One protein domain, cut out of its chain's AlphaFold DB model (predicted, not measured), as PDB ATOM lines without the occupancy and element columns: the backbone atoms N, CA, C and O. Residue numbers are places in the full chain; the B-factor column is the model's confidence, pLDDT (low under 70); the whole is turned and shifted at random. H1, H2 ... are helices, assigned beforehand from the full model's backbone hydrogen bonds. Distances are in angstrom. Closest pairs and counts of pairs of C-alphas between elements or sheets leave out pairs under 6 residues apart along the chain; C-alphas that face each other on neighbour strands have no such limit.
ATOM      1  N   VAL A 236      20.926 113.252  16.839       61.62
ATOM      2  CA  VAL A 236      21.879 112.383  16.153       61.62
ATOM      3  C   VAL A 236      23.026 113.268  15.680       61.62
ATOM      4  O   VAL A 236      22.860 114.134  14.817       61.62
ATOM      5  N   PHE A 237      24.189 113.099  16.310       77.06
ATOM      6  CA  PHE A 237      25.362 113.913  16.028       77.06
ATOM      7  C   PHE A 237      25.743 113.773  14.549       77.06
ATOM      8  O   PHE A 237      25.593 112.702  13.953       77.06
ATOM      9  N   GLY A 238      26.270 114.849  13.951       88.50
ATOM     10  CA  GLY A 238      26.532 114.910  12.506       88.50
ATOM     11  C   GLY A 238      27.358 113.733  11.970       88.50
ATOM     12  O   GLY A 238      27.099 113.257  10.867       88.50
ATOM     13  N   ARG A 239      28.285 113.196  12.779       92.44
ATOM     14  CA  ARG A 239      29.073 111.999  12.445       92.44
ATOM     15  C   ARG A 239      28.212 110.740  12.316       92.44
ATOM     16  O   ARG A 239      28.316 110.055  11.304       92.44
ATOM     17  N   THR A 240      27.373 110.437  13.307       93.06
ATOM     18  CA  THR A 240      26.491 109.260  13.283       93.06
ATOM     19  C   THR A 240      25.577 109.316  12.068       93.06
ATOM     20  O   THR A 240      25.548 108.380  11.272       93.06
ATOM     21  N   ARG A 241      24.905 110.453  11.852       91.94
ATOM     22  CA  ARG A 241      24.014 110.633  10.696       91.94
ATOM     23  C   ARG A 241      24.748 110.425   9.371       91.94
ATOM     24  O   ARG A 241      24.219 109.771   8.478       91.94
ATOM     25  N   HIS A 242      25.972 110.941   9.252       92.75
ATOM     26  CA  HIS A 242      26.796 110.756   8.061       92.75
ATOM     27  C   HIS A 242      27.121 109.277   7.795       92.75
ATOM     28  O   HIS A 242      26.961 108.822   6.664       92.75
ATOM     29  N   LEU A 243      27.488 108.511   8.831       93.25
ATOM     30  CA  LEU A 243      27.749 107.071   8.711       93.25
ATOM     31  C   LEU A 243      26.505 106.298   8.240       93.25
ATOM     32  O   LEU A 243      26.603 105.461   7.342       93.25
ATOM     33  N   TYR A 244      25.326 106.619   8.777       93.50
ATOM     34  CA  TYR A 244      24.060 106.015   8.349       93.50
ATOM     35  C   TYR A 244      23.671 106.376   6.908       93.50
ATOM     36  O   TYR A 244      23.201 105.514   6.163       93.50
ATOM     37  N   LEU A 245      23.890 107.623   6.477       91.81
ATOM     38  CA  LEU A 245      23.659 108.047   5.086       91.81
ATOM     39  C   LEU A 245      24.606 107.345   4.103       91.81
ATOM     40  O   LEU A 245      24.198 106.977   2.996       91.81
ATOM     41  N   GLN A 246      25.857 107.126   4.514       91.19
ATOM     42  CA  GLN A 246      26.836 106.369   3.735       91.19
ATOM     43  C   GLN A 246      26.413 104.896   3.570       91.19
ATOM     44  O   GLN A 246      26.610 104.317   2.497       91.19
ATOM     45  N   GLY A 247      25.759 104.332   4.591       89.50
ATOM     46  CA  GLY A 247      25.275 102.954   4.621       89.50
ATOM     47  C   GLY A 247      26.375 101.939   4.955       89.50
ATOM     48  O   GLY A 247      27.568 102.236   4.917       89.50
ATOM     49  N   SER A 248      25.970 100.709   5.279       84.06
ATOM     50  CA  SER A 248      26.886  99.623   5.675       84.06
ATOM     51  C   SER A 248      27.745  99.100   4.515       84.06
ATOM     52  O   SER A 248      28.855  98.623   4.724       84.06
ATOM     53  N   SER A 249      27.255  99.211   3.275       69.56
ATOM     54  CA  SER A 249      27.850  98.571   2.092       69.56
ATOM     55  C   SER A 249      29.007  99.348   1.455       69.56
ATOM     56  O   SER A 249      29.460  98.989   0.372       69.56
ATOM     57  N   ALA A 250      29.490 100.425   2.077       57.44
ATOM     58  CA  ALA A 250      30.449 101.339   1.457       57.44
ATOM     59  C   ALA A 250      31.899 100.809   1.345       57.44
ATOM     60  O   ALA A 250      32.791 101.591   1.021       57.44
ATOM     61  N   GLY A 251      32.172  99.515   1.569       53.44
ATOM     62  CA  GLY A 251      33.543  99.008   1.413       53.44
ATOM     63  C   GLY A 251      33.826  97.522   1.644       53.44
ATOM     64  O   GLY A 251      34.934  97.094   1.333       53.44
ATOM     65  N   CYS A 258      24.091  85.427   6.462       83.94
ATOM     66  CA  CYS A 258      22.883  84.624   6.650       83.94
ATOM     67  C   CYS A 258      21.740  85.550   7.084       83.94
ATOM     68  O   CYS A 258      21.920  86.299   8.035       83.94
ATOM     69  N   LEU A 259      20.574  85.479   6.431       81.62
ATOM     70  CA  LEU A 259      19.413  86.309   6.802       81.62
ATOM     71  C   LEU A 259      18.931  86.033   8.235       81.62
ATOM     72  O   LEU A 259      18.405  86.923   8.882       81.62
ATOM     73  N   ARG A 260      19.163  84.812   8.737       81.62
ATOM     74  CA  ARG A 260      18.854  84.419  10.116       81.62
ATOM     75  C   ARG A 260      19.819  85.072  11.097       81.62
ATOM     76  O   ARG A 260      19.467  85.977  11.823       81.62
ATOM     77  N   HIS A 261      21.081  84.658  11.092       84.12
ATOM     78  CA  HIS A 261      22.002  85.093  12.143       84.12
ATOM     79  C   HIS A 261      22.645  86.462  11.877       84.12
ATOM     80  O   HIS A 261      23.386  86.943  12.719       84.12
ATOM     81  N   LEU A 262      22.457  87.059  10.692       86.88
ATOM     82  CA  LEU A 262      23.094  88.309  10.234       86.88
ATOM     83  C   LEU A 262      24.639  88.301  10.224       86.88
ATOM     84  O   LEU A 262      25.283  89.288   9.861       86.88
ATOM     85  N   ILE A 263      25.245  87.153  10.525       85.50
ATOM     86  CA  ILE A 263      26.689  86.919  10.522       85.50
ATOM     87  C   ILE A 263      27.170  86.605   9.098       85.50
ATOM     88  O   ILE A 263      26.560  85.810   8.365       85.50
ATOM     89  N   GLY A 308      11.145  86.647   3.662       62.81
ATOM     90  CA  GLY A 308      10.456  87.561   4.573       62.81
ATOM     91  C   GLY A 308      11.399  88.300   5.499       62.81
ATOM     92  O   GLY A 308      11.958  87.715   6.425       62.81
ATOM     93  N   ARG A 309      11.575  89.595   5.228       85.62
ATOM     94  CA  ARG A 309      12.356  90.451   6.108       85.62
ATOM     95  C   ARG A 309      11.585  90.577   7.411       85.62
ATOM     96  O   ARG A 309      10.371  90.768   7.387       85.62
ATOM     97  N   LEU A 310      12.270  90.556   8.542       91.50
ATOM     98  CA  LEU A 310      11.682  90.795   9.857       91.50
ATOM     99  C   LEU A 310      10.909  92.119   9.885       91.50
ATOM    100  O   LEU A 310       9.857  92.206  10.508       91.50
ATOM    101  N   ALA A 311      11.368  93.126   9.136       91.00
ATOM    102  CA  ALA A 311      10.654  94.392   8.982       91.00
ATOM    103  C   ALA A 311       9.269  94.244   8.322       91.00
ATOM    104  O   ALA A 311       8.342  94.952   8.703       91.00
ATOM    105  N   ASP A 312       9.107  93.312   7.375       88.69
ATOM    106  CA  ASP A 312       7.804  93.003   6.769       88.69
ATOM    107  C   ASP A 312       6.865  92.298   7.774       88.69
ATOM    108  O   ASP A 312       5.646  92.313   7.599       88.69
ATOM    109  N   LEU A 313       7.413  91.701   8.842       91.56
ATOM    110  CA  LEU A 313       6.643  91.010   9.882       91.56
ATOM    111  C   LEU A 313       6.129  91.933  10.976       91.56
ATOM    112  O   LEU A 313       5.171  91.559  11.649       91.56
ATOM    113  N   ILE A 314       6.712  93.122  11.153       94.12
ATOM    114  CA  ILE A 314       6.321  94.043  12.228       94.12
ATOM    115  C   ILE A 314       4.821  94.386  12.164       94.12
ATOM    116  O   ILE A 314       4.141  94.169  13.170       94.12
ATOM    117  N   PRO A 315       4.254  94.835  11.022       91.75
ATOM    118  CA  PRO A 315       2.828  95.153  10.963       91.75
ATOM    119  C   PRO A 315       1.945  93.932  11.243       91.75
ATOM    120  O   PRO A 315       0.976  94.026  11.991       91.75
ATOM    121  N   LEU A 316       2.302  92.766  10.688       90.88
ATOM    122  CA  LEU A 316       1.554  91.524  10.895       90.88
ATOM    123  C   LEU A 316       1.580  91.088  12.366       90.88
ATOM    124  O   LEU A 316       0.543  90.710  12.907       90.88
ATOM    125  N   PHE A 317       2.746  91.154  13.013       95.19
ATOM    126  CA  PHE A 317       2.922  90.817  14.423       95.19
ATOM    127  C   PHE A 317       2.092  91.733  15.328       95.19
ATOM    128  O   PHE A 317       1.382  91.230  16.202       95.19
ATOM    129  N   LEU A 318       2.131  93.049  15.095       95.31
ATOM    130  CA  LEU A 318       1.352  94.025  15.860       95.31
ATOM    131  C   LEU A 318      -0.153  93.807  15.681       95.31
ATOM    132  O   LEU A 318      -0.880  93.679  16.663       95.31
ATOM    133  N   ARG A 319      -0.625  93.675  14.439       93.25
ATOM    134  CA  ARG A 319      -2.049  93.454  14.152       93.25
ATOM    135  C   ARG A 319      -2.570  92.138  14.716       93.25
ATOM    136  O   ARG A 319      -3.647  92.109  15.306       93.25
ATOM    137  N   LEU A 320      -1.806  91.051  14.569       93.62
ATOM    138  CA  LEU A 320      -2.159  89.755  15.150       93.62
ATOM    139  C   LEU A 320      -2.213  89.835  16.677       93.62
ATOM    140  O   LEU A 320      -3.142  89.310  17.284       93.62
ATOM    141  N   SER A 321      -1.230  90.498  17.288       95.50
ATOM    142  CA  SER A 321      -1.174  90.687  18.734       95.50
ATOM    143  C   SER A 321      -2.404  91.449  19.231       95.50
ATOM    144  O   SER A 321      -3.126  90.940  20.087       95.50
ATOM    145  N   ALA A 322      -2.710  92.598  18.629       94.06
ATOM    146  CA  ALA A 322      -3.878  93.394  18.985       94.06
ATOM    147  C   ALA A 322      -5.194  92.631  18.797       94.06
ATOM    148  O   ALA A 322      -6.047  92.666  19.678       94.06
ATOM    149  N   LEU A 323      -5.336  91.875  17.704       92.62
ATOM    150  CA  LEU A 323      -6.513  91.035  17.478       92.62
ATOM    151  C   LEU A 323      -6.715  90.025  18.619       92.62
ATOM    152  O   LEU A 323      -7.838  89.841  19.081       92.62
ATOM    153  N   VAL A 324      -5.638  89.385  19.086       92.94
ATOM    154  CA  VAL A 324      -5.704  88.454  20.225       92.94
ATOM    155  C   VAL A 324      -6.089  89.186  21.511       92.94
ATOM    156  O   VAL A 324      -6.952  88.696  22.230       92.94
ATOM    157  N   ALA A 325      -5.503  90.354  21.782       92.44
ATOM    158  CA  ALA A 325      -5.833  91.150  22.966       92.44
ATOM    159  C   ALA A 325      -7.316  91.564  22.988       92.44
ATOM    160  O   ALA A 325      -7.997  91.399  23.998       92.44
ATOM    161  N   MET A 326      -7.841  92.034  21.852       90.75
ATOM    162  CA  MET A 326      -9.246  92.431  21.706       90.75
ATOM    163  C   MET A 326     -10.211  91.250  21.856       90.75
ATOM    164  O   MET A 326     -11.301  91.402  22.402       90.75
ATOM    165  N   GLU A 327      -9.843  90.071  21.353       90.62
ATOM    166  CA  GLU A 327     -10.670  88.873  21.501       90.62
ATOM    167  C   GLU A 327     -10.674  88.365  22.948       90.62
ATOM    168  O   GLU A 327     -11.733  88.007  23.453       90.62
ATOM    169  N   LEU A 328      -9.521  88.389  23.627       89.81
ATOM    170  CA  LEU A 328      -9.413  88.037  25.045       89.81
ATOM    171  C   LEU A 328     -10.248  88.967  25.928       89.81
ATOM    172  O   LEU A 328     -10.954  88.483  26.808       89.81
ATOM    173  N   ALA A 329     -10.218  90.276  25.662       89.12
ATOM    174  CA  ALA A 329     -11.058  91.242  26.368       89.12
ATOM    175  C   ALA A 329     -12.552  90.911  26.192       89.12
ATOM    176  O   ALA A 329     -13.290  90.809  27.169       89.12
ATOM    177  N   ARG A 330     -12.985  90.612  24.959       89.56
ATOM    178  CA  ARG A 330     -14.379  90.228  24.682       89.56
ATOM    179  C   ARG A 330     -14.778  88.905  25.341       89.56
ATOM    180  O   ARG A 330     -15.921  88.741  25.761       89.56
ATOM    181  N   GLU A 331     -13.865  87.934  25.401       88.06
ATOM    182  CA  GLU A 331     -14.096  86.669  26.110       88.06
ATOM    183  C   GLU A 331     -14.231  86.884  27.622       88.06
ATOM    184  O   GLU A 331     -15.083  86.241  28.239       88.06
ATOM    185  N   ALA A 332     -13.439  87.789  28.202       87.44
ATOM    186  CA  ALA A 332     -13.526  88.152  29.613       87.44
ATOM    187  C   ALA A 332     -14.875  88.813  29.939       87.44
ATOM    188  O   ALA A 332     -15.567  88.354  30.848       87.44
ATOM    189  N   GLU A 333     -15.309  89.789  29.134       88.62
ATOM    190  CA  GLU A 333     -16.627  90.435  29.263       88.62
ATOM    191  C   GLU A 333     -17.778  89.419  29.145       88.62
ATOM    192  O   GLU A 333     -18.718  89.407  29.942       88.62
ATOM    193  N   ALA A 334     -17.700  88.510  28.166       89.81
ATOM    194  CA  ALA A 334     -18.716  87.478  27.976       89.81
ATOM    195  C   ALA A 334     -18.758  86.463  29.130       89.81
ATOM    196  O   ALA A 334     -19.804  85.855  29.375       89.81
ATOM    197  N   GLN A 335     -17.630  86.234  29.804       87.75
ATOM    198  CA  GLN A 335     -17.562  85.370  30.975       87.75
ATOM    199  C   GLN A 335     -18.164  86.062  32.203       87.75
ATOM    200  O   GLN A 335     -18.989  85.451  32.879       87.75
ATOM    201  N   GLU A 336     -17.843  87.336  32.424       89.75
ATOM    202  CA  GLU A 336     -18.416  88.150  33.500       89.75
ATOM    203  C   GLU A 336     -19.945  88.245  33.391       89.75
ATOM    204  O   GLU A 336     -20.657  87.988  34.363       89.75
ATOM    205  N   ALA A 337     -20.471  88.472  32.183       90.25
ATOM    206  CA  ALA A 337     -21.915  88.498  31.945       90.25
ATOM    207  C   ALA A 337     -22.617  87.184  32.352       90.25
ATOM    208  O   ALA A 337     -23.713  87.201  32.911       90.25
ATOM    209  N   ARG A 338     -21.978  86.026  32.121       91.94
ATOM    210  CA  ARG A 338     -22.530  84.712  32.515       91.94
ATOM    211  C   ARG A 338     -22.493  84.483  34.020       91.94
ATOM    212  O   ARG A 338     -23.362  83.783  34.551       91.94
ATOM    213  N   ASP A 339     -21.482  85.022  34.689       89.75
ATOM    214  CA  ASP A 339     -21.322  84.880  36.131       89.75
ATOM    215  C   ASP A 339     -22.390  85.721  36.866       89.75
ATOM    216  O   ASP A 339     -23.032  85.211  37.788       89.75
ATOM    217  N   ILE A 340     -22.717  86.920  36.360       91.75
ATOM    218  CA  ILE A 340     -23.815  87.771  36.871       91.75
ATOM    219  C   ILE A 340     -25.190  87.083  36.730       91.75
ATOM    220  O   ILE A 340     -25.980  87.038  37.683       91.75
ATOM    221  N   ASP A 341     -25.479  86.478  35.572       90.06
ATOM    222  CA  ASP A 341     -26.740  85.748  35.345       90.06
ATOM    223  C   ASP A 341     -26.879  84.519  36.270       90.06
ATOM    224  O   ASP A 341     -27.981  84.165  36.714       90.06
ATOM    225  N   ALA A 395      -6.964  93.074  27.987       85.62
ATOM    226  CA  ALA A 395      -5.861  92.131  28.014       85.62
ATOM    227  C   ALA A 395      -4.559  92.873  27.659       85.62
ATOM    228  O   ALA A 395      -4.284  93.142  26.487       85.62
ATOM    229  N   PHE A 396      -3.773  93.248  28.669       88.69
ATOM    230  CA  PHE A 396      -2.529  93.996  28.481       88.69
ATOM    231  C   PHE A 396      -1.377  93.077  28.077       88.69
ATOM    232  O   PHE A 396      -1.271  91.970  28.607       88.69
ATOM    233  N   PRO A 397      -0.478  93.500  27.169       94.19
ATOM    234  CA  PRO A 397       0.685  92.694  26.834       94.19
ATOM    235  C   PRO A 397       1.577  92.439  28.054       94.19
ATOM    236  O   PRO A 397       1.850  93.327  28.858       94.19
ATOM    237  N   THR A 398       2.066  91.210  28.178       94.25
ATOM    238  CA  THR A 398       2.996  90.814  29.246       94.25
ATOM    239  C   THR A 398       4.411  91.321  28.995       94.25
ATOM    240  O   THR A 398       4.812  91.607  27.863       94.25
ATOM    241  N   ARG A 399       5.243  91.293  30.042       94.50
ATOM    242  CA  ARG A 399       6.690  91.537  29.950       94.50
ATOM    243  C   ARG A 399       7.373  90.728  28.839       94.50
ATOM    244  O   ARG A 399       8.181  91.260  28.085       94.50
ATOM    245  N   ASN A 400       7.021  89.448  28.704       94.81
ATOM    246  CA  ASN A 400       7.595  88.565  27.685       94.81
ATOM    247  C   ASN A 400       7.166  88.953  26.262       94.81
ATOM    248  O   ASN A 400       7.953  88.805  25.326       94.81
ATOM    249  N   TRP A 401       5.946  89.473  26.094       96.62
ATOM    250  CA  TRP A 401       5.498  90.031  24.819       96.62
ATOM    251  C   TRP A 401       6.300  91.287  24.452       96.62
ATOM    252  O   TRP A 401       6.791  91.391  23.329       96.62
ATOM    253  N   TYR A 402       6.520  92.195  25.406       96.81
ATOM    254  CA  TYR A 402       7.335  93.389  25.176       96.81
ATOM    255  C   TYR A 402       8.800  93.052  24.864       96.81
ATOM    256  O   TYR A 402       9.386  93.639  23.955       96.81
ATOM    257  N   ALA A 403       9.380  92.057  25.542       96.31
ATOM    258  CA  ALA A 403      10.720  91.559  25.227       96.31
ATOM    259  C   ALA A 403      10.800  90.967  23.805       96.31
ATOM    260  O   ALA A 403      11.785  91.183  23.091       96.31
ATOM    261  N   LEU A 404       9.759  90.247  23.362       97.06
ATOM    262  CA  LEU A 404       9.654  89.757  21.985       97.06
ATOM    263  C   LEU A 404       9.613  90.920  20.990       97.06
ATOM    264  O   LEU A 404      10.390  90.923  20.035       97.06
ATOM    265  N   ALA A 405       8.749  91.909  21.230       97.38
ATOM    266  CA  ALA A 405       8.605  93.084  20.375       97.38
ATOM    267  C   ALA A 405       9.927  93.861  20.253       97.38
ATOM    268  O   ALA A 405      10.378  94.134  19.141       97.38
ATOM    269  N   ALA A 406      10.602  94.131  21.376       97.56
ATOM    270  CA  ALA A 406      11.887  94.831  21.393       97.56
ATOM    271  C   ALA A 406      12.951  94.106  20.553       97.56
ATOM    272  O   ALA A 406      13.622  94.719  19.715       97.56
ATOM    273  N   ASN A 407      13.076  92.784  20.723       97.38
ATOM    274  CA  ASN A 407      14.023  91.979  19.954       97.38
ATOM    275  C   ASN A 407      13.667  91.907  18.468       97.38
ATOM    276  O   ASN A 407      14.558  92.048  17.631       97.38
ATOM    277  N   LEU A 408      12.385  91.748  18.132       96.88
ATOM    278  CA  LEU A 408      11.921  91.752  16.746       96.88
ATOM    279  C   LEU A 408      12.268  93.074  16.048       96.88
ATOM    280  O   LEU A 408      12.833  93.051  14.956       96.88
ATOM    281  N   PHE A 409      11.984  94.218  16.678       97.12
ATOM    282  CA  PHE A 409      12.243  95.535  16.083       97.12
ATOM    283  C   PHE A 409      13.740  95.779  15.921       97.12
ATOM    284  O   PHE A 409      14.193  96.199  14.860       97.12
ATOM    285  N   THR A 410      14.526  95.422  16.934       97.56
ATOM    286  CA  THR A 410      15.988  95.555  16.903       97.56
ATOM    287  C   THR A 410      16.612  94.731  15.781       97.56
ATOM    288  O   THR A 410      17.399  95.249  14.987       97.56
ATOM    289  N   LEU A 411      16.228  93.457  15.669       95.75
ATOM    290  CA  LEU A 411      16.737  92.568  14.629       95.75
ATOM    291  C   LEU A 411      16.259  92.986  13.238       95.75
ATOM    292  O   LEU A 411      17.043  92.911  12.298       95.75
ATOM    293  N   ALA A 412      15.029  93.486  13.097       94.56
ATOM    294  CA  ALA A 412      14.538  94.035  11.833       94.56
ATOM    295  C   ALA A 412      15.351  95.249  11.369       94.56
ATOM    296  O   ALA A 412      15.631  95.386  10.176       94.56
ATOM    297  N   VAL A 413      15.773  96.104  12.305       95.44
ATOM    298  CA  VAL A 413      16.661  97.233  12.010       95.44
ATOM    299  C   VAL A 413      18.037  96.739  11.576       95.44
ATOM    300  O   VAL A 413      18.534  97.162  10.530       95.44
ATOM    301  N   LEU A 414      18.644  95.818  12.330       95.31
ATOM    302  CA  LEU A 414      19.938  95.229  11.964       95.31
ATOM    303  C   LEU A 414      19.876  94.563  10.591       95.31
ATOM    304  O   LEU A 414      20.740  94.812   9.754       95.31
ATOM    305  N   GLU A 415      18.832  93.777  10.335       92.62
ATOM    306  CA  GLU A 415      18.584  93.141   9.048       92.62
ATOM    307  C   GLU A 415      18.489  94.186   7.931       92.62
ATOM    308  O   GLU A 415      19.169  94.064   6.914       92.62
ATOM    309  N   GLY A 416      17.709  95.247   8.135       91.38
ATOM    310  CA  GLY A 416      17.508  96.313   7.159       91.38
ATOM    311  C   GLY A 416      18.787  97.043   6.739       91.38
ATOM    312  O   GLY A 416      18.938  97.392   5.561       91.38
ATOM    313  N   TYR A 417      19.720  97.255   7.673       92.12
ATOM    314  CA  TYR A 417      21.012  97.879   7.374       92.12
ATOM    315  C   TYR A 417      22.080  96.891   6.905       92.12
ATOM    316  O   TYR A 417      22.918  97.268   6.083       92.12
ATOM    317  N   LEU A 418      22.111  95.662   7.419       90.56
ATOM    318  CA  LEU A 418      23.148  94.676   7.085       90.56
ATOM    319  C   LEU A 418      22.857  93.933   5.784       90.56
ATOM    320  O   LEU A 418      23.789  93.599   5.047       90.56
ATOM    321  N   ILE A 419      21.586  93.690   5.479       85.06
ATOM    322  CA  ILE A 419      21.162  93.185   4.177       85.06
ATOM    323  C   ILE A 419      20.836  94.397   3.309       85.06
ATOM    324  O   ILE A 419      20.004  95.213   3.700       85.06
ATOM    325  N   PRO A 420      21.485  94.550   2.137       70.94
ATOM    326  CA  PRO A 420      21.414  95.771   1.344       70.94
ATOM    327  C   PRO A 420      19.978  96.293   1.187       70.94
ATOM    328  O   PRO A 420      19.101  95.614   0.641       70.94
ATOM    329  N   GLY A 421      19.733  97.508   1.680       74.69
ATOM    330  CA  GLY A 421      18.416  98.123   1.566       74.69
ATOM    331  C   GLY A 421      18.277  99.464   2.269       74.69
ATOM    332  O   GLY A 421      17.772 100.397   1.649       74.69
ATOM    333  N   TRP A 422      18.689  99.574   3.535       90.25
ATOM    334  CA  TRP A 422      18.422 100.787   4.315       90.25
ATOM    335  C   TRP A 422      19.618 101.742   4.330       90.25
ATOM    336  O   TRP A 422      20.781 101.336   4.373       90.25
ATOM    337  N   ARG A 423      19.310 103.040   4.279       90.56
ATOM    338  CA  ARG A 423      20.253 104.160   4.375       90.56
ATOM    339  C   ARG A 423      19.602 105.288   5.166       90.56
ATOM    340  O   ARG A 423      18.382 105.409   5.167       90.56
ATOM    341  N   GLY A 424      20.428 106.124   5.789       92.75
ATOM    342  CA  GLY A 424      19.966 107.165   6.710       92.75
ATOM    343  C   GLY A 424      19.495 106.582   8.048       92.75
ATOM    344  O   GLY A 424      19.418 105.362   8.171       92.75
ATOM    345  N   PRO A 425      19.254 107.413   9.073       93.00
ATOM    346  CA  PRO A 425      18.828 106.945  10.394       93.00
ATOM    347  C   PRO A 425      17.322 106.642  10.468       93.00
ATOM    348  O   PRO A 425      16.900 105.871  11.323       93.00
ATOM    349  N   ASP A 426      16.531 107.177   9.536       90.25
ATOM    350  CA  ASP A 426      15.067 107.205   9.586       90.25
ATOM    351  C   ASP A 426      14.435 105.812   9.773       90.25
ATOM    352  O   ASP A 426      13.480 105.659  10.523       90.25
ATOM    353  N   GLY A 427      14.982 104.767   9.139       91.25
ATOM    354  CA  GLY A 427      14.472 103.400   9.304       91.25
ATOM    355  C   GLY A 427      14.641 102.850  10.726       91.25
ATOM    356  O   GLY A 427      13.723 102.218  11.246       91.25
ATOM    357  N   ALA A 428      15.788 103.112  11.366       93.75
ATOM    358  CA  ALA A 428      16.015 102.772  12.771       93.75
ATOM    359  C   ALA A 428      15.140 103.611  13.703       93.75
ATOM    360  O   ALA A 428      14.540 103.056  14.616       93.75
ATOM    361  N   GLU A 429      15.056 104.924  13.464       91.56
ATOM    362  CA  GLU A 429      14.243 105.827  14.286       91.56
ATOM    363  C   GLU A 429      12.766 105.418  14.255       91.56
ATOM    364  O   GLU A 429      12.134 105.365  15.305       91.56
ATOM    365  N   VAL A 430      12.242 105.047  13.078       91.62
ATOM    366  CA  VAL A 430      10.850 104.604  12.949       91.62
ATOM    367  C   VAL A 430      10.608 103.245  13.615       91.62
ATOM    368  O   VAL A 430       9.633 103.066  14.335       91.62
ATOM    369  N   ALA A 431      11.469 102.253  13.390       93.31
ATOM    370  CA  ALA A 431      11.234 100.915  13.935       93.31
ATOM    371  C   ALA A 431      11.491 100.824  15.452       93.31
ATOM    372  O   ALA A 431      10.774 100.106  16.146       93.31
ATOM    373  N   LEU A 432      12.492 101.542  15.977       95.19
ATOM    374  CA  LEU A 432      12.792 101.565  17.416       95.19
ATOM    375  C   LEU A 432      11.909 102.551  18.195       95.19
ATOM    376  O   LEU A 432      11.825 102.444  19.415       95.19
ATOM    377  N   GLY A 433      11.252 103.486  17.505       93.31
ATOM    378  CA  GLY A 433      10.331 104.456  18.098       93.31
ATOM    379  C   GLY A 433       8.898 103.953  18.295       93.31
ATOM    380  O   GLY A 433       8.068 104.687  18.836       93.31
ATOM    381  N   ILE A 434       8.583 102.725  17.870       93.62
ATOM    382  CA  ILE A 434       7.257 102.119  18.050       93.62
ATOM    383  C   ILE A 434       6.948 102.005  19.548       93.62
ATOM    384  O   ILE A 434       7.725 101.433  20.308       93.62
ATOM    385  N   GLY A 435       5.801 102.541  19.975       91.62
ATOM    386  CA  GLY A 435       5.349 102.473  21.370       91.62
ATOM    387  C   GLY A 435       6.009 103.479  22.327       91.62
ATOM    388  O   GLY A 435       5.757 103.407  23.527       91.62
ATOM    389  N   LEU A 436       6.816 104.429  21.832       91.12
ATOM    390  CA  LEU A 436       7.523 105.418  22.664       91.12
ATOM    391  C   LEU A 436       6.774 106.738  22.927       91.12
ATOM    392  O   LEU A 436       7.354 107.622  23.554       91.12
ATOM    393  N   GLY A 437       5.511 106.887  22.516       73.81
ATOM    394  CA  GLY A 437       4.698 108.029  22.965       73.81
ATOM    395  C   GLY A 437       4.410 109.127  21.937       73.81
ATOM    396  O   GLY A 437       4.437 110.289  22.318       73.81
ATOM    397  N   GLN A 438       4.167 108.828  20.654       63.75
ATOM    398  CA  GLN A 438       3.632 109.849  19.738       63.75
ATOM    399  C   GLN A 438       2.203 109.529  19.323       63.75
ATOM    400  O   GLN A 438       1.912 108.424  18.867       63.75
ATOM    401  N   ASN A 439       1.324 110.520  19.499       58.75
ATOM    402  CA  ASN A 439      -0.063 110.433  19.078       58.75
ATOM    403  C   ASN A 439      -0.119 110.335  17.546       58.75
ATOM    404  O   ASN A 439       0.296 111.279  16.868       58.75
ATOM    405  N   PRO A 440      -0.662 109.239  16.986       57.88
ATOM    406  CA  PRO A 440      -0.809 109.097  15.538       57.88
ATOM    407  C   PRO A 440      -1.791 110.122  14.942       57.88
ATOM    408  O   PRO A 440      -1.799 110.335  13.730       57.88
ATOM    409  N   PRO A 459      -7.424  94.445  13.027       91.19
ATOM    410  CA  PRO A 459      -7.343  95.855  13.382       91.19
ATOM    411  C   PRO A 459      -6.365  96.568  12.451       91.19
ATOM    412  O   PRO A 459      -5.342  95.995  12.048       91.19
ATOM    413  N   THR A 460      -6.652  97.831  12.148       89.88
ATOM    414  CA  THR A 460      -5.693  98.683  11.441       89.88
ATOM    415  C   THR A 460      -4.403  98.793  12.255       89.88
ATOM    416  O   THR A 460      -4.367  98.514  13.453       89.88
ATOM    417  N   LEU A 461      -3.293  99.193  11.635       89.38
ATOM    418  CA  LEU A 461      -2.022  99.294  12.356       89.38
ATOM    419  C   LEU A 461      -2.071 100.359  13.470       89.38
ATOM    420  O   LEU A 461      -1.475 100.168  14.531       89.38
ATOM    421  N   ALA A 462      -2.816 101.446  13.251       88.56
ATOM    422  CA  ALA A 462      -3.056 102.475  14.258       88.56
ATOM    423  C   ALA A 462      -3.886 101.928  15.432       88.56
ATOM    424  O   ALA A 462      -3.469 102.057  16.582       88.56
ATOM    425  N   GLU A 463      -4.997 101.234  15.152       90.81
ATOM    426  CA  GLU A 463      -5.805 100.552  16.178       90.81
ATOM    427  C   GLU A 463      -4.985  99.513  16.943       90.81
ATOM    428  O   GLU A 463      -5.065  99.443  18.166       90.81
ATOM    429  N   ALA A 464      -4.156  98.738  16.240       93.00
ATOM    430  CA  ALA A 464      -3.312  97.725  16.849       93.00
ATOM    431  C   ALA A 464      -2.282  98.340  17.800       93.00
ATOM    432  O   ALA A 464      -2.096  97.862  18.917       93.00
ATOM    433  N   THR A 465      -1.644  99.433  17.382       91.69
ATOM    434  CA  THR A 465      -0.683 100.155  18.221       91.69
ATOM    435  C   THR A 465      -1.380 100.762  19.434       91.69
ATOM    436  O   THR A 465      -0.892 100.613  20.551       91.69
ATOM    437  N   LYS A 466      -2.556 101.369  19.250       90.00
ATOM    438  CA  LYS A 466      -3.362 101.909  20.351       90.00
ATOM    439  C   LYS A 466      -3.800 100.819  21.331       90.00
ATOM    440  O   LYS A 466      -3.731 101.026  22.536       90.00
ATOM    441  N   ALA A 467      -4.194  99.646  20.842       90.81
ATOM    442  CA  ALA A 467      -4.589  98.523  21.689       90.81
ATOM    443  C   ALA A 467      -3.418  97.964  22.519       90.81
ATOM    444  O   ALA A 467      -3.623  97.553  23.656       90.81
ATOM    445  N   LEU A 468      -2.201  97.946  21.964       93.00
ATOM    446  CA  LEU A 468      -1.020  97.335  22.595       93.00
ATOM    447  C   LEU A 468      -0.189  98.312  23.441       93.00
ATOM    448  O   LEU A 468       0.469  97.901  24.396       93.00
ATOM    449  N   PHE A 469      -0.194  99.593  23.078       92.50
ATOM    450  CA  PHE A 469       0.635 100.634  23.690       92.50
ATOM    451  C   PHE A 469      -0.182 101.823  24.211       92.50
ATOM    452  O   PHE A 469       0.411 102.802  24.646       92.50
ATOM    453  N   GLY A 470      -1.518 101.775  24.193       87.75
ATOM    454  CA  GLY A 470      -2.371 102.897  24.615       87.75
ATOM    455  C   GLY A 470      -2.044 103.414  26.017       87.75
ATOM    456  O   GLY A 470      -1.883 104.615  26.195       87.75
ATOM    457  N   GLY A 471      -1.784 102.513  26.969       80.12
ATOM    458  CA  GLY A 471      -1.396 102.890  28.335       80.12
ATOM    459  C   GLY A 471      -0.054 103.629  28.457       80.12
ATOM    460  O   GLY A 471       0.245 104.157  29.523       80.12
ATOM    461  N   LEU A 472       0.771 103.681  27.402       79.38
ATOM    462  CA  LEU A 472       2.020 104.461  27.365       79.38
ATOM    463  C   LEU A 472       1.825 105.907  26.892       79.38
ATOM    464  O   LEU A 472       2.732 106.717  27.080       79.38
ATOM    465  N   MET A 473       0.697 106.219  26.251       73.31
ATOM    466  CA  MET A 473       0.499 107.475  25.516       73.31
ATOM    467  C   MET A 473      -0.140 108.586  26.371       73.31
ATOM    468  O   MET A 473      -0.070 109.751  25.996       73.31
ATOM    469  N   ASP A 474      -0.724 108.253  27.527       68.25
ATOM    470  CA  ASP A 474      -1.594 109.163  28.295       68.25
ATOM    471  C   ASP A 474      -0.868 110.065  29.331       68.25
ATOM    472  O   ASP A 474      -1.522 110.818  30.054       68.25
ATOM    473  N   THR A 487      -0.651 103.061  33.310       79.88
ATOM    474  CA  THR A 487       0.530 102.534  32.623       79.88
ATOM    475  C   THR A 487       1.073 101.350  33.418       79.88
ATOM    476  O   THR A 487       1.415 101.487  34.595       79.88
ATOM    477  N   THR A 488       1.148 100.177  32.791       87.62
ATOM    478  CA  THR A 488       1.674  98.975  33.442       87.62
ATOM    479  C   THR A 488       3.189  99.089  33.643       87.62
ATOM    480  O   THR A 488       3.888  99.776  32.890       87.62
ATOM    481  N   ALA A 489       3.724  98.428  34.673       91.44
ATOM    482  CA  ALA A 489       5.163  98.443  34.946       91.44
ATOM    483  C   ALA A 489       5.957  97.841  33.773       91.44
ATOM    484  O   ALA A 489       7.013  98.348  33.401       91.44
ATOM    485  N   GLU A 490       5.403  96.809  33.139       92.44
ATOM    486  CA  GLU A 490       5.963  96.123  31.980       92.44
ATOM    487  C   GLU A 490       6.081  97.050  30.764       92.44
ATOM    488  O   GLU A 490       7.092  97.028  30.061       92.44
ATOM    489  N   ALA A 491       5.072  97.894  30.536       91.88
ATOM    490  CA  ALA A 491       5.083  98.879  29.464       91.88
ATOM    491  C   ALA A 491       6.157  99.958  29.699       91.88
ATOM    492  O   ALA A 491       6.855 100.363  28.767       91.88
ATOM    493  N   LEU A 492       6.348 100.388  30.952       91.94
ATOM    494  CA  LEU A 492       7.419 101.318  31.314       91.94
ATOM    495  C   LEU A 492       8.813 100.699  31.106       91.94
ATOM    496  O   LEU A 492       9.679 101.356  30.527       91.94
ATOM    497  N   GLU A 493       9.018  99.443  31.517       94.50
ATOM    498  CA  GLU A 493      10.275  98.718  31.270       94.50
ATOM    499  C   GLU A 493      10.581  98.601  29.772       94.50
ATOM    500  O   GLU A 493      11.715  98.828  29.352       94.50
ATOM    501  N   TYR A 494       9.566  98.304  28.957       95.50
ATOM    502  CA  TYR A 494       9.693  98.289  27.500       95.50
ATOM    503  C   TYR A 494      10.167  99.635  26.948       95.50
ATOM    504  O   TYR A 494      11.078  99.685  26.120       95.50
ATOM    505  N   ARG A 495       9.569 100.735  27.419       94.12
ATOM    506  CA  ARG A 495       9.940 102.090  26.999       94.12
ATOM    507  C   ARG A 495      11.397 102.401  27.329       94.12
ATOM    508  O   ARG A 495      12.112 102.956  26.494       94.12
ATOM    509  N   ASP A 496      11.834 102.061  28.537       94.62
ATOM    510  CA  ASP A 496      13.208 102.295  28.982       94.62
ATOM    511  C   ASP A 496      14.204 101.445  28.167       94.62
ATOM    512  O   ASP A 496      15.215 101.970  27.693       94.62
ATOM    513  N   GLU A 497      13.874 100.177  27.902       96.75
ATOM    514  CA  GLU A 497      14.657  99.274  27.049       96.75
ATOM    515  C   GLU A 497      14.785  99.807  25.612       96.75
ATOM    516  O   GLU A 497      15.890  99.917  25.082       96.75
ATOM    517  N   MET A 498      13.682 100.202  24.974       96.56
ATOM    518  CA  MET A 498      13.709 100.712  23.596       96.56
ATOM    519  C   MET A 498      14.486 102.029  23.473       96.56
ATOM    520  O   MET A 498      15.229 102.216  22.504       96.56
ATOM    521  N   ASN A 499      14.407 102.909  24.477       94.81
ATOM    522  CA  ASN A 499      15.253 104.103  24.549       94.81
ATOM    523  C   ASN A 499      16.742 103.752  24.687       94.81
ATOM    524  O   ASN A 499      17.580 104.378  24.029       94.81
ATOM    525  N   ALA A 500      17.083 102.750  25.503       96.50
ATOM    526  CA  ALA A 500      18.458 102.278  25.650       96.50
ATOM    527  C   ALA A 500      19.005 101.728  24.321       96.50
ATOM    528  O   ALA A 500      20.082 102.146  23.886       96.50
ATOM    529  N   ARG A 501      18.230 100.890  23.619       97.12
ATOM    530  CA  ARG A 501      18.603 100.366  22.294       97.12
ATOM    531  C   ARG A 501      18.769 101.484  21.276       97.12
ATOM    532  O   ARG A 501      19.779 101.538  20.581       97.12
ATOM    533  N   MET A 502      17.827 102.422  21.216       95.38
ATOM    534  CA  MET A 502      17.928 103.580  20.327       95.38
ATOM    535  C   MET A 502      19.198 104.403  20.604       95.38
ATOM    536  O   MET A 502      19.911 104.784  19.671       95.38
ATOM    537  N   SER A 503      19.538 104.611  21.880       95.56
ATOM    538  CA  SER A 503      20.791 105.259  22.278       95.56
ATOM    539  C   SER A 503      22.027 104.469  21.837       95.56
ATOM    540  O   SER A 503      23.011 105.080  21.425       95.56
ATOM    541  N   GLU A 504      22.008 103.137  21.894       96.56
ATOM    542  CA  GLU A 504      23.130 102.294  21.460       96.56
ATOM    543  C   GLU A 504      23.313 102.307  19.933       96.56
ATOM    544  O   GLU A 504      24.436 102.437  19.435       96.56
ATOM    545  N   PHE A 505      22.213 102.268  19.172       95.94
ATOM    546  CA  PHE A 505      22.248 102.362  17.709       95.94
ATOM    547  C   PHE A 505      22.893 103.667  17.245       95.94
ATOM    548  O   PHE A 505      23.793 103.654  16.401       95.94
ATOM    549  N   PHE A 506      22.493 104.797  17.830       96.00
ATOM    550  CA  PHE A 506      23.017 106.106  17.435       96.00
ATOM    551  C   PHE A 506      24.305 106.512  18.172       96.00
ATOM    552  O   PHE A 506      25.022 107.419  17.725       96.00
ATOM    553  N   GLY A 507      24.651 105.803  19.247       95.62
ATOM    554  CA  GLY A 507      25.851 105.974  20.064       95.62
ATOM    555  C   GLY A 507      27.115 105.360  19.458       95.62
ATOM    556  O   GLY A 507      27.841 104.644  20.141       95.62
ATOM    557  N   ILE A 508      27.408 105.637  18.180       96.00
ATOM    558  CA  ILE A 508      28.587 105.078  17.501       96.00
ATOM    559  C   ILE A 508      29.872 105.612  18.141       96.00
ATOM    560  O   ILE A 508      30.176 106.811  18.065       96.00
ATOM    561  N   ALA A 509      30.680 104.710  18.700       95.62
ATOM    562  CA  ALA A 509      31.925 105.077  19.357       95.62
ATOM    563  C   ALA A 509      32.883 105.845  18.410       95.62
ATOM    564  O   ALA A 509      32.947 105.575  17.202       95.62
ATOM    565  N   PRO A 510      33.665 106.817  18.923       95.00
ATOM    566  CA  PRO A 510      34.562 107.647  18.110       95.00
ATOM    567  C   PRO A 510      35.637 106.842  17.369       95.00
ATOM    568  O   PRO A 510      36.089 107.258  16.307       95.00
ATOM    569  N   HIS A 511      36.018 105.681  17.903       95.06
ATOM    570  CA  HIS A 511      37.047 104.810  17.341       95.06
ATOM    571  C   HIS A 511      36.508 103.797  16.319       95.06
ATOM    572  O   HIS A 511      37.305 103.171  15.623       95.06
ATOM    573  N   THR A 512      35.187 103.630  16.196       95.50
ATOM    574  CA  THR A 512      34.610 102.707  15.214       95.50
ATOM    575  C   THR A 512      34.771 103.301  13.812       95.50
ATOM    576  O   THR A 512      34.266 104.401  13.565       95.50
ATOM    577  N   PRO A 513      35.490 102.629  12.892       92.81
ATOM    578  CA  PRO A 513      35.908 103.238  11.630       92.81
ATOM    579  C   PRO A 513      34.767 103.369  10.614       92.81
ATOM    580  O   PRO A 513      34.812 104.250   9.759       92.81
ATOM    581  N   ASN A 514      33.758 102.499  10.680       92.88
ATOM    582  CA  ASN A 514      32.636 102.478   9.748       92.88
ATOM    583  C   ASN A 514      31.363 101.932  10.416       92.88
ATOM    584  O   ASN A 514      31.413 101.344  11.496       92.88
ATOM    585  N   LEU A 515      30.217 102.125   9.755       93.62
ATOM    586  CA  LEU A 515      28.919 101.669  10.252       93.62
ATOM    587  C   LEU A 515      28.822 100.138  10.345       93.62
ATOM    588  O   LEU A 515      28.223  99.634  11.283       93.62
ATOM    589  N   ALA A 516      29.410  99.395   9.403       92.44
ATOM    590  CA  ALA A 516      29.320  97.934   9.388       92.44
ATOM    591  C   ALA A 516      29.927  97.311  10.655       92.44
ATOM    592  O   ALA A 516      29.285  96.477  11.280       92.44
ATOM    593  N   SER A 517      31.098  97.787  11.094       93.25
ATOM    594  CA  SER A 517      31.730  97.338  12.340       93.25
ATOM    595  C   SER A 517      30.890  97.650  13.583       93.25
ATOM    596  O   SER A 517      30.889  96.862  14.523       93.25
ATOM    597  N   HIS A 518      30.163  98.775  13.593       95.62
ATOM    598  CA  HIS A 518      29.211  99.099  14.666       95.62
ATOM    599  C   HIS A 518      28.026  98.130  14.672       95.62
ATOM    600  O   HIS A 518      27.698  97.554  15.703       95.62
ATOM    601  N   LEU A 519      27.421  97.898  13.506       95.38
ATOM    602  CA  LEU A 519      26.293  96.976  13.362       95.38
ATOM    603  C   LEU A 519      26.685  95.524  13.684       95.38
ATOM    604  O   LEU A 519      25.883  94.807  14.266       95.38
ATOM    605  N   ASP A 520      27.909  95.096  13.364       93.06
ATOM    606  CA  ASP A 520      28.425  93.770  13.736       93.06
ATOM    607  C   ASP A 520      28.577  93.610  15.260       93.06
ATOM    608  O   ASP A 520      28.279  92.546  15.813       93.06
ATOM    609  N   ALA A 521      28.987  94.675  15.958       95.06
ATOM    610  CA  ALA A 521      29.000  94.692  17.418       95.06
ATOM    611  C   ALA A 521      27.573  94.587  17.985       95.06
ATOM    612  O   ALA A 521      27.337  93.785  18.887       95.06
ATOM    613  N   LEU A 522      26.609  95.306  17.398       96.44
ATOM    614  CA  LEU A 522      25.199  95.219  17.789       96.44
ATOM    615  C   LEU A 522      24.592  93.834  17.519       96.44
ATOM    616  O   LEU A 522      23.877  93.322  18.369       96.44
ATOM    617  N   VAL A 523      24.900  93.179  16.395       94.69
ATOM    618  CA  VAL A 523      24.461  91.787  16.140       94.69
ATOM    619  C   VAL A 523      24.972  90.837  17.224       94.69
ATOM    620  O   VAL A 523      24.271  89.905  17.606       94.69
ATOM    621  N   SER A 524      26.175  91.087  17.742       93.06
ATOM    622  CA  SER A 524      26.737  90.296  18.841       93.06
ATOM    623  C   SER A 524      26.029  90.570  20.175       93.06
ATOM    624  O   SER A 524      25.894  89.657  20.986       93.06
ATOM    625  N   ALA A 525      25.570  91.805  20.402       95.94
ATOM    626  CA  ALA A 525      24.816  92.200  21.595       95.94
ATOM    627  C   ALA A 525      23.348  91.731  21.564       95.94
ATOM    628  O   ALA A 525      22.783  91.404  22.607       95.94
ATOM    629  N   TYR A 526      22.751  91.651  20.372       96.44
ATOM    630  CA  TYR A 526      21.352  91.286  20.146       96.44
ATOM    631  C   TYR A 526      21.246  90.013  19.292       96.44
ATOM    632  O   TYR A 526      20.908  90.095  18.107       96.44
TER     633      TYR A 526
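What this domain is: This is residues 236 to 251, 258 to 263, 308 to 341, 395 to 440, 459 to 474 and 487 to 526 of the 617 residues of an uncharacterized protein of Exidia glandulosa HHB12029 (UniProt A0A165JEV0). H3 forms the core of this model, with H4, H6 and H7 packed along it at shallow tilts, while the long helix H2 begins on H3 and runs away from it until its residues 333 to 341 stick out as a free arm. H5 crosses between H2 and H6, and H1 lies across the far end of H6, near H4 and H7. The printed part has 158 residues with seven named helices, H1 to H7 in order along the chain, and no named strand; the class is all helix, and the helix packing is mostly aligned. It is only just loose, close to compact, with a radius of gyration of the C-alphas of 18.3 A, and spans 70 by 30 by 26 A, or 55 by 30 by 26 A without the arm.

How they stand to each other: H1, residues 238 to 246, is close but not clearly touching H6, residues 489 to 506, about perpendicular at 81 degrees; their closest C-alphas, of Thr 240 and Phe 506, are 6.3 A apart. H2, residues 310 to 341, touches the hub H3, residues 399 to 418, with residues 310 to 314 alone: a shallow tilt of 16 degrees, opposite ways, closest C-alphas Leu 310 and Ala 412 at 4.7 A. H3 and H4, residues 426 to 432, form a helical hairpin at 21 degrees, closest C-alphas Val 413 and Ala 428 at 5.6 A. H3 and H6 touch and run the same way at 17 degrees, closest C-alphas Arg 399 and Glu 490 at 5.1 A. H5, residues 461 to 472, touches residues 315 to 326 of H2 at a steep tilt of 68 degrees, only just short of about perpendicular; the closest C-alphas, Ala 322 and Ala 464, are 4.9 A apart. H7, residues 515 to 525, touches H3 at 28 degrees, opposite ways, closest C-alphas Leu 414 and Leu 519 at 6.7 A. Every O i to N i+4 pair is within hydrogen-bond range in H1, H3, H4, H6 and H7; in H2 25 of 28 are, in H5 6 of 8.

Where its parts are: H1 begins at C-alpha 238, (26.532, 114.910, 12.506). H2 is 46.4 A long and ends at C-alpha 341, (-26.740, 85.748, 35.345); H3 is 28.3 A and H6 26.2 A long. H7 ends at C-alpha 525, (24.816, 92.200, 21.595).

The domain as a whole: The C-alphas farthest apart, of Gly 251 and Asp 341, are 70.4 A apart. Five cuts leave C-alpha gaps of 18.7 A from 251 to 258, 17.3 A from 263 to 308, 23.0 A from 341 to 395, 14.9 A from 440 to 459 and 8.2 A from 474 to 487. Residues 236, 249 to 251, 308, 438 to 440 and 474 have pLDDT under 70.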